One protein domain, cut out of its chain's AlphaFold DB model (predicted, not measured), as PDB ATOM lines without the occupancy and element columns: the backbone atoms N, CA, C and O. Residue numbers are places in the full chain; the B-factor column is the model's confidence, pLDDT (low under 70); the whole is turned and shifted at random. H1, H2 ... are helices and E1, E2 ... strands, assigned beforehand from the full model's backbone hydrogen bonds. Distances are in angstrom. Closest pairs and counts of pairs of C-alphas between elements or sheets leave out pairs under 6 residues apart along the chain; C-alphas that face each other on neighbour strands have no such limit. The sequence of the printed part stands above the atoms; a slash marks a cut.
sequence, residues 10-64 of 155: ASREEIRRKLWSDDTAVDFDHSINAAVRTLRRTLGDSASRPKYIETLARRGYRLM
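What this domain is: This is residues 10 to 64 of the 155 residues of the protein "DNA-binding winged helix-turn-helix (WHTH) protein" of Silvibacterium bohemicum (UniProt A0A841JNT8). A small hairpin of two strands, E1 and E2, and the short helix H1 lie one after the other along one long side of the domain, and the long helix H2 makes the other long side, with few contacts across. Residues 21 to 27, between the two helices, stick out at one end, and the link from H2 to E1 folds back at the other. The printed part has 55 residues, with two named helices and two named strands in the order H1, H2, E1, E2; the sheet has the order E1 - E2 and is antiparallel, and the class is mixed, helices and strands. The whole is only just compact, close to loose, with a radius of gyration of the C-alphas of 11.6 A, and it is elongated, spanning 35 by 20 by 15 A.

How they stand to each other: E1, residues 53 to 56, and E2, residues 60 to 63, are antiparallel neighbours and form a hairpin, with 151 degrees between their directions. C-alphas 53 and 63 face each other at 4.9 A. N 54 and O 62 are within hydrogen-bond range at 2.9 A, and so are N 60 and O 56 at 3.0 A. Residues 10 to 11 pair antiparallel with residues 60 to 61 of E2, a pairing too short to bear a name. H1, residues 12 to 19, comes nearest to E2 at the C-alphas of Arg 12 and Gly 60, 5.2 A apart. H1 and E1 are apart. H2, residues 28 to 43, has its closest C-alpha pair with E1 at Arg 40 and Ile 53, 7.7 A apart. H2 and E2 are apart. H1 and H2 are close but not clearly touching, their closest C-alphas being those of Arg 16 and Phe 28, 6.9 A apart. Their lines are about perpendicular, at 77 degrees. In H1 and H2 every O i to N i+4 pair is within hydrogen-bond range.

Where its parts are: E1 runs from Ile 53 to Leu 56, 9.5 A from first to last C-alpha, and E2 from Gly 60 to Leu 63, 10.5 A. C-alpha 63 stands at (550.194, 195.877, 810.112). H2 runs from Phe 28, C-alpha at (544.044, 210.567, 798.484), to Leu 43, 22.0 A. H1 begins at Arg 12, C-alpha at (542.177, 206.313, 806.112), and reaches Leu 19 after 10.6 A.

The domain as a whole: The two C-alphas farthest apart are those of Asp 23 and Arg 49, at 35.5 A. The first and last printed C-alphas, of Ala 10 and Met 64, are 11.7 A apart. The printed part has no cut. The link from E1 to E2 is tight; those from H1 to H2 and from H2 to E1 are short. Residues 21 to 27 stand free. The mean pLDDT of the printed part is 73.9, and residues 21 to 26 and residue 58 are under 70.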
ATOM      1  N   ALA A  10     545.385 201.668 811.230       74.25
ATOM      2  CA  ALA A  10     545.562 202.989 810.653       74.25
ATOM      3  C   ALA A  10     544.329 203.328 809.807       74.25
ATOM      4  O   ALA A  10     544.139 202.795 808.704       74.25
ATOM      5  N   SER A  11     543.477 204.207 810.336       78.38
ATOM      6  CA  SER A  11     542.313 204.697 809.600       78.38
ATOM      7  C   SER A  11     542.751 205.510 808.377       78.38
ATOM      8  O   SER A  11     543.804 206.152 808.371       78.38
ATOM      9  N   ARG A  12     541.928 205.503 807.321       72.69
ATOM     10  CA  ARG A  12     542.177 206.313 806.112       72.69
ATOM     11  C   ARG A  12     542.395 207.788 806.439       72.69
ATOM     12  O   ARG A  12     543.289 208.412 805.882       72.69
ATOM     13  N   GLU A  13     541.599 208.310 807.361       73.62
ATOM     14  CA  GLU A  13     541.641 209.704 807.789       73.62
ATOM     15  C   GLU A  13     542.948 210.047 808.519       73.62
ATOM     16  O   GLU A  13     543.531 211.108 808.319       73.62
ATOM     17  N   GLU A  14     543.471 209.121 809.318       75.38
ATOM     18  CA  GLU A  14     544.743 209.313 810.009       75.38
ATOM     19  C   GLU A  14     545.947 209.219 809.069       75.38
ATOM     20  O   GLU A  14     546.891 210.001 809.197       75.38
ATOM     21  N   ILE A  15     545.884 208.323 808.076       75.06
ATOM     22  CA  ILE A  15     546.873 208.267 806.990       75.06
ATOM     23  C   ILE A  15     546.843 209.571 806.198       75.06
ATOM     24  O   ILE A  15     547.900 210.136 805.932       75.06
ATOM     25  N   ARG A  16     545.645 210.071 805.876       71.75
ATOM     26  CA  ARG A  16     545.461 211.333 805.156       71.75
ATOM     27  C   ARG A  16     546.135 212.483 805.896       71.75
ATOM     28  O   ARG A  16     547.014 213.110 805.324       71.75
ATOM     29  N   ARG A  17     545.798 212.698 807.172       74.81
ATOM     30  CA  ARG A  17     546.358 213.800 807.976       74.81
ATOM     31  C   ARG A  17     547.877 213.730 808.141       74.81
ATOM     32  O   ARG A  17     548.535 214.766 808.150       74.81
ATOM     33  N   LYS A  18     548.436 212.523 808.298       72.69
ATOM     34  CA  LYS A  18     549.880 212.337 808.513       72.69
ATOM     35  C   LYS A  18     550.715 212.408 807.232       72.69
ATOM     36  O   LYS A  18     551.873 212.800 807.325       72.69
ATOM     37  N   LEU A  19     550.185 211.996 806.076       70.75
ATOM     38  CA  LEU A  19     550.914 212.093 804.800       70.75
ATOM     39  C   LEU A  19     550.684 213.431 804.086       70.75
ATOM     40  O   LEU A  19     551.593 213.917 803.422       70.75
ATOM     41  N   TRP A  20     549.487 214.002 804.213       72.62
ATOM     42  CA  TRP A  20     549.091 215.266 803.598       72.62
ATOM     43  C   TRP A  20     548.552 216.190 804.686       72.62
ATOM     44  O   TRP A  20     547.354 216.214 804.979       72.62
ATOM     45  N   SER A  21     549.466 216.916 805.325       57.03
ATOM     46  CA  SER A  21     549.126 218.006 806.236       57.03
ATOM     47  C   SER A  21     548.799 219.240 805.398       57.03
ATOM     48  O   SER A  21     549.707 219.823 804.826       57.03
ATOM     49  N   ASP A  22     547.503 219.537 805.307       56.94
ATOM     50  CA  ASP A  22     546.855 220.726 804.740       56.94
ATOM     51  C   ASP A  22     547.271 221.170 803.313       56.94
ATOM     52  O   ASP A  22     548.422 221.435 802.990       56.94
ATOM     53  N   ASP A  23     546.254 221.305 802.451       53.25
ATOM     54  CA  ASP A  23     546.296 222.004 801.153       53.25
ATOM     55  C   ASP A  23     546.910 221.299 799.923       53.25
ATOM     56  O   ASP A  23     547.439 221.928 799.007       53.25
ATOM     57  N   THR A  24     546.785 219.970 799.809       57.53
ATOM     58  CA  THR A  24     547.004 219.292 798.513       57.53
ATOM     59  C   THR A  24     545.768 218.504 798.093       57.53
ATOM     60  O   THR A  24     545.506 217.415 798.603       57.53
ATOM     61  N   ALA A  25     544.996 219.050 797.149       53.59
ATOM     62  CA  ALA A  25     543.822 218.411 796.551       53.59
ATOM     63  C   ALA A  25     544.231 217.293 795.570       53.59
ATOM     64  O   ALA A  25     544.035 217.392 794.360       53.59
ATOM     65  N   VAL A  26     544.851 216.236 796.088       61.88
ATOM     66  CA  VAL A  26     545.179 215.023 795.328       61.88
ATOM     67  C   VAL A  26     544.154 213.951 795.667       61.88
ATOM     68  O   VAL A  26     543.635 213.918 796.780       61.88
ATOM     69  N   ASP A  27     543.874 213.051 794.722       71.25
ATOM     70  CA  ASP A  27     543.105 211.835 794.993       71.25
ATOM     71  C   ASP A  27     543.837 210.981 796.046       71.25
ATOM     72  O   ASP A  27     544.733 210.182 795.746       71.25
ATOM     73  N   PHE A  28     543.465 211.206 797.308       72.38
ATOM     74  CA  PHE A  28     544.044 210.567 798.484       72.38
ATOM     75  C   PHE A  28     543.873 209.049 798.439       72.38
ATOM     76  O   PHE A  28     544.737 208.298 798.890       72.38
ATOM     77  N   ASP A  29     542.766 208.565 797.881       75.62
ATOM     78  CA  ASP A  29     542.525 207.134 797.777       75.62
ATOM     79  C   ASP A  29     543.455 206.497 796.751       75.62
ATOM     80  O   ASP A  29     544.013 205.420 796.998       75.62
ATOM     81  N   HIS A  30     543.673 207.164 795.619       77.81
ATOM     82  CA  HIS A  30     544.628 206.703 794.623       77.81
ATOM     83  C   HIS A  30     546.057 206.683 795.171       77.81
ATOM     84  O   HIS A  30     546.762 205.679 795.016       77.81
ATOM     85  N   SER A  31     546.479 207.750 795.850       77.12
ATOM     86  CA  SER A  31     547.834 207.871 796.389       77.12
ATOM     87  C   SER A  31     548.104 206.874 797.521       77.12
ATOM     88  O   SER A  31     549.157 206.232 797.523       77.12
ATOM     89  N   ILE A  32     547.143 206.646 798.425       79.75
ATOM     90  CA  ILE A  32     547.253 205.619 799.473       79.75
ATOM     91  C   ILE A  32     547.345 204.225 798.840       79.75
ATOM     92  O   ILE A  32     548.218 203.434 799.204       79.75
ATOM     93  N   ASN A  33     546.501 203.919 797.850       81.00
ATOM     94  CA  ASN A  33     546.560 202.637 797.147       81.00
ATOM     95  C   ASN A  33     547.893 202.443 796.409       81.00
ATOM     96  O   ASN A  33     548.445 201.339 796.417       81.00
ATOM     97  N   ALA A  34     548.427 203.493 795.781       81.06
ATOM     98  CA  ALA A  34     549.725 203.463 795.115       81.06
ATOM     99  C   ALA A  34     550.866 203.233 796.116       81.06
ATOM    100  O   ALA A  34     551.681 202.331 795.913       81.06
ATOM    101  N   ALA A  35     550.878 203.965 797.232       80.38
ATOM    102  CA  ALA A  35     551.866 203.803 798.295       80.38
ATOM    103  C   ALA A  35     551.841 202.380 798.878       80.38
ATOM    104  O   ALA A  35     552.886 201.741 798.998       80.38
ATOM    105  N   VAL A  36     550.651 201.838 799.158       79.62
ATOM    106  CA  VAL A  36     550.495 200.468 799.670       79.62
ATOM    107  C   VAL A  36     550.923 199.430 798.629       79.62
ATOM    108  O   VAL A  36     551.567 198.446 798.988       79.62
ATOM    109  N   ARG A  37     550.625 199.625 797.339       81.56
ATOM    110  CA  ARG A  37     551.108 198.732 796.265       81.56
ATOM    111  C   ARG A  37     552.630 198.729 796.174       81.56
ATOM    112  O   ARG A  37     553.216 197.655 796.054       81.56
ATOM    113  N   THR A  38     553.260 199.896 796.242       81.06
ATOM    114  CA  THR A  38     554.723 200.013 796.239       81.06
ATOM    115  C   THR A  38     555.314 199.332 797.465       81.06
ATOM    116  O   THR A  38     556.202 198.497 797.323       81.06
ATOM    117  N   LEU A  39     554.759 199.584 798.652       79.81
ATOM    118  CA  LEU A  39     555.197 198.947 799.891       79.81
ATOM    119  C   LEU A  39     555.067 197.418 799.827       79.81
ATOM    120  O   LEU A  39     555.998 196.710 800.198       79.81
ATOM    121  N   ARG A  40     553.962 196.900 799.279       80.19
ATOM    122  CA  ARG A  40     553.774 195.463 799.037       80.19
ATOM    123  C   ARG A  40     554.818 194.890 798.087       80.19
ATOM    124  O   ARG A  40     555.385 193.848 798.386       80.19
ATOM    125  N   ARG A  41     555.123 195.575 796.981       77.38
ATOM    126  CA  ARG A  41     556.175 195.143 796.045       77.38
ATOM    127  C   ARG A  41     557.542 195.085 796.719       77.38
ATOM    128  O   ARG A  41     558.236 194.088 796.569       77.38
ATOM    129  N   THR A  42     557.892 196.108 797.495       80.44
ATOM    130  CA  THR A  42     559.173 196.171 798.211       80.44
ATOM    131  C   THR A  42     559.275 195.111 799.309       80.44
ATOM    132  O   THR A  42     560.338 194.530 799.502       80.44
ATOM    133  N   LEU A  43     558.172 194.820 800.002       77.50
ATOM    134  CA  LEU A  43     558.102 193.774 801.029       77.50
ATOM    135  C   LEU A  43     557.908 192.358 800.453       77.50
ATOM    136  O   LEU A  43     557.952 191.387 801.206       77.50
ATOM    137  N   GLY A  44     557.659 192.218 799.146       75.88
ATOM    138  CA  GLY A  44     557.268 190.943 798.534       75.88
ATOM    139  C   GLY A  44     555.921 190.409 799.045       75.88
ATOM    140  O   GLY A  44     555.686 189.199 799.048       75.88
ATOM    141  N   ASP A  45     555.051 191.301 799.516       74.88
ATOM    142  CA  ASP A  45     553.726 190.986 800.035       74.88
ATOM    143  C   ASP A  45     552.680 190.977 798.912       74.88
ATOM    144  O   ASP A  45     552.739 191.782 797.979       74.88
ATOM    145  N   SER A  46     551.687 190.092 799.007       75.94
ATOM    146  CA  SER A  46     550.607 190.002 798.015       75.94
ATOM    147  C   SER A  46     549.276 190.431 798.615       75.94
ATOM    148  O   SER A  46     548.937 190.052 799.730       75.94
ATOM    149  N   ALA A  47     548.460 191.146 797.835       73.88
ATOM    150  CA  ALA A  47     547.094 191.488 798.234       73.88
ATOM    151  C   ALA A  47     546.188 190.250 798.383       73.88
ATOM    152  O   ALA A  47     545.244 190.282 799.164       73.88
ATOM    153  N   SER A  48     546.478 189.159 797.661       75.81
ATOM    154  CA  SER A  48     545.716 187.905 797.746       75.81
ATOM    155  C   SER A  48     546.059 187.062 798.976       75.81
ATOM    156  O   SER A  48     545.254 186.245 799.410       75.81
ATOM    157  N   ARG A  49     547.263 187.235 799.529       73.31
ATOM    158  CA  ARG A  49     547.755 186.526 800.717       73.31
ATOM    159  C   ARG A  49     548.571 187.503 801.565       73.31
ATOM    160  O   ARG A  49     549.801 187.414 801.529       73.31
ATOM    161  N   PRO A  50     547.908 188.438 802.267       77.19
ATOM    162  CA  PRO A  50     548.602 189.462 803.032       77.19
ATOM    163  C   PRO A  50     549.389 188.798 804.164       77.19
ATOM    164  O   PRO A  50     548.822 188.129 805.024       77.19
ATOM    165  N   LYS A  51     550.711 188.949 804.139       72.38
ATOM    166  CA  LYS A  51     551.632 188.490 805.192       72.38
ATOM    167  C   LYS A  51     552.034 189.629 806.118       72.38
ATOM    168  O   LYS A  51     552.333 189.385 807.282       72.38
ATOM    169  N   TYR A  52     552.054 190.852 805.593       73.19
ATOM    170  CA  TYR A  52     552.531 192.028 806.315       73.19
ATOM    171  C   TYR A  52     551.418 193.056 806.504       73.19
ATOM    172  O   TYR A  52     551.205 193.514 807.626       73.19
ATOM    173  N   ILE A  53     550.695 193.399 805.430       76.62
ATOM    174  CA  ILE A  53     549.700 194.481 805.447       76.62
ATOM    175  C   ILE A  53     548.318 193.940 805.104       76.62
ATOM    176  O   ILE A  53     548.011 193.648 803.941       76.62
ATOM    177  N   GLU A  54     547.457 193.900 806.113       80.12
ATOM    178  CA  GLU A  54     546.041 193.602 805.955       80.12
ATOM    179  C   GLU A  54     545.292 194.861 805.506       80.12
ATOM    180  O   GLU A  54     545.408 195.937 806.101       80.12
ATOM    181  N   THR A  55     544.520 194.736 804.428       80.69
ATOM    182  CA  THR A  55     543.602 195.793 803.995       80.69
ATOM    183  C   THR A  55     542.213 195.473 804.513       80.69
ATOM    184  O   THR A  55     541.567 194.545 804.030       80.69
ATOM    185  N   LEU A  56     541.730 196.281 805.455       77.12
ATOM    186  CA  LEU A  56     540.354 196.222 805.921       77.12
ATOM    187  C   LEU A  56     539.519 197.175 805.074       77.12
ATOM    188  O   LEU A  56     539.552 198.399 805.253       77.12
ATOM    189  N   ALA A  57     538.761 196.605 804.137       70.94
ATOM    190  CA  ALA A  57     537.847 197.367 803.299       70.94
ATOM    191  C   ALA A  57     536.965 198.276 804.175       70.94
ATOM    192  O   ALA A  57     536.366 197.829 805.151       70.94
ATOM    193  N   ARG A  58     536.909 199.571 803.831       69.69
ATOM    194  CA  ARG A  58     536.127 200.618 804.522       69.69
ATOM    195  C   ARG A  58     536.596 201.009 805.934       69.69
ATOM    196  O   ARG A  58     536.039 201.960 806.470       69.69
ATOM    197  N   ARG A  59     537.607 200.353 806.519       71.06
ATOM    198  CA  ARG A  59     538.164 200.718 807.843       71.06
ATOM    199  C   ARG A  59     539.573 201.302 807.763       71.06
ATOM    200  O   ARG A  59     539.850 202.290 808.435       71.06
ATOM    201  N   GLY A  60     540.442 200.747 806.920       76.31
ATOM    202  CA  GLY A  60     541.821 201.218 806.794       76.31
ATOM    203  C   GLY A  60     542.820 200.082 806.619       76.31
ATOM    204  O   GLY A  60     542.501 199.039 806.047       76.31
ATOM    205  N   TYR A  61     544.038 200.298 807.101       78.69
ATOM    206  CA  TYR A  61     545.154 199.371 806.928       78.69
ATOM    207  C   TYR A  61     545.698 198.936 808.279       78.69
ATOM    208  O   TYR A  61     545.812 199.750 809.193       78.69
ATOM    209  N   ARG A  62     546.057 197.658 808.395       74.94
ATOM    210  CA  ARG A  62     546.630 197.092 809.615       74.94
ATOM    211  C   ARG A  62     547.943 196.388 809.305       74.94
ATOM    212  O   ARG A  62     548.050 195.649 808.325       74.94
ATOM    213  N   LEU A  63     548.941 196.620 810.149       78.31
ATOM    214  CA  LEU A  63     550.194 195.877 810.112       78.31
ATOM    215  C   LEU A  63     550.034 194.606 810.958       78.31
ATOM    216  O   LEU A  63     549.721 194.694 812.136       78.31
ATOM    217  N   MET A  64     550.229 193.422 810.380       71.19
ATOM    218  CA  MET A  64     550.070 192.149 811.111       71.19
ATOM    219  C   MET A  64     551.355 191.669 811.796       71.19
ATOM    220  O   MET A  64     551.359 190.633 812.458       71.19
TER     221      MET A  64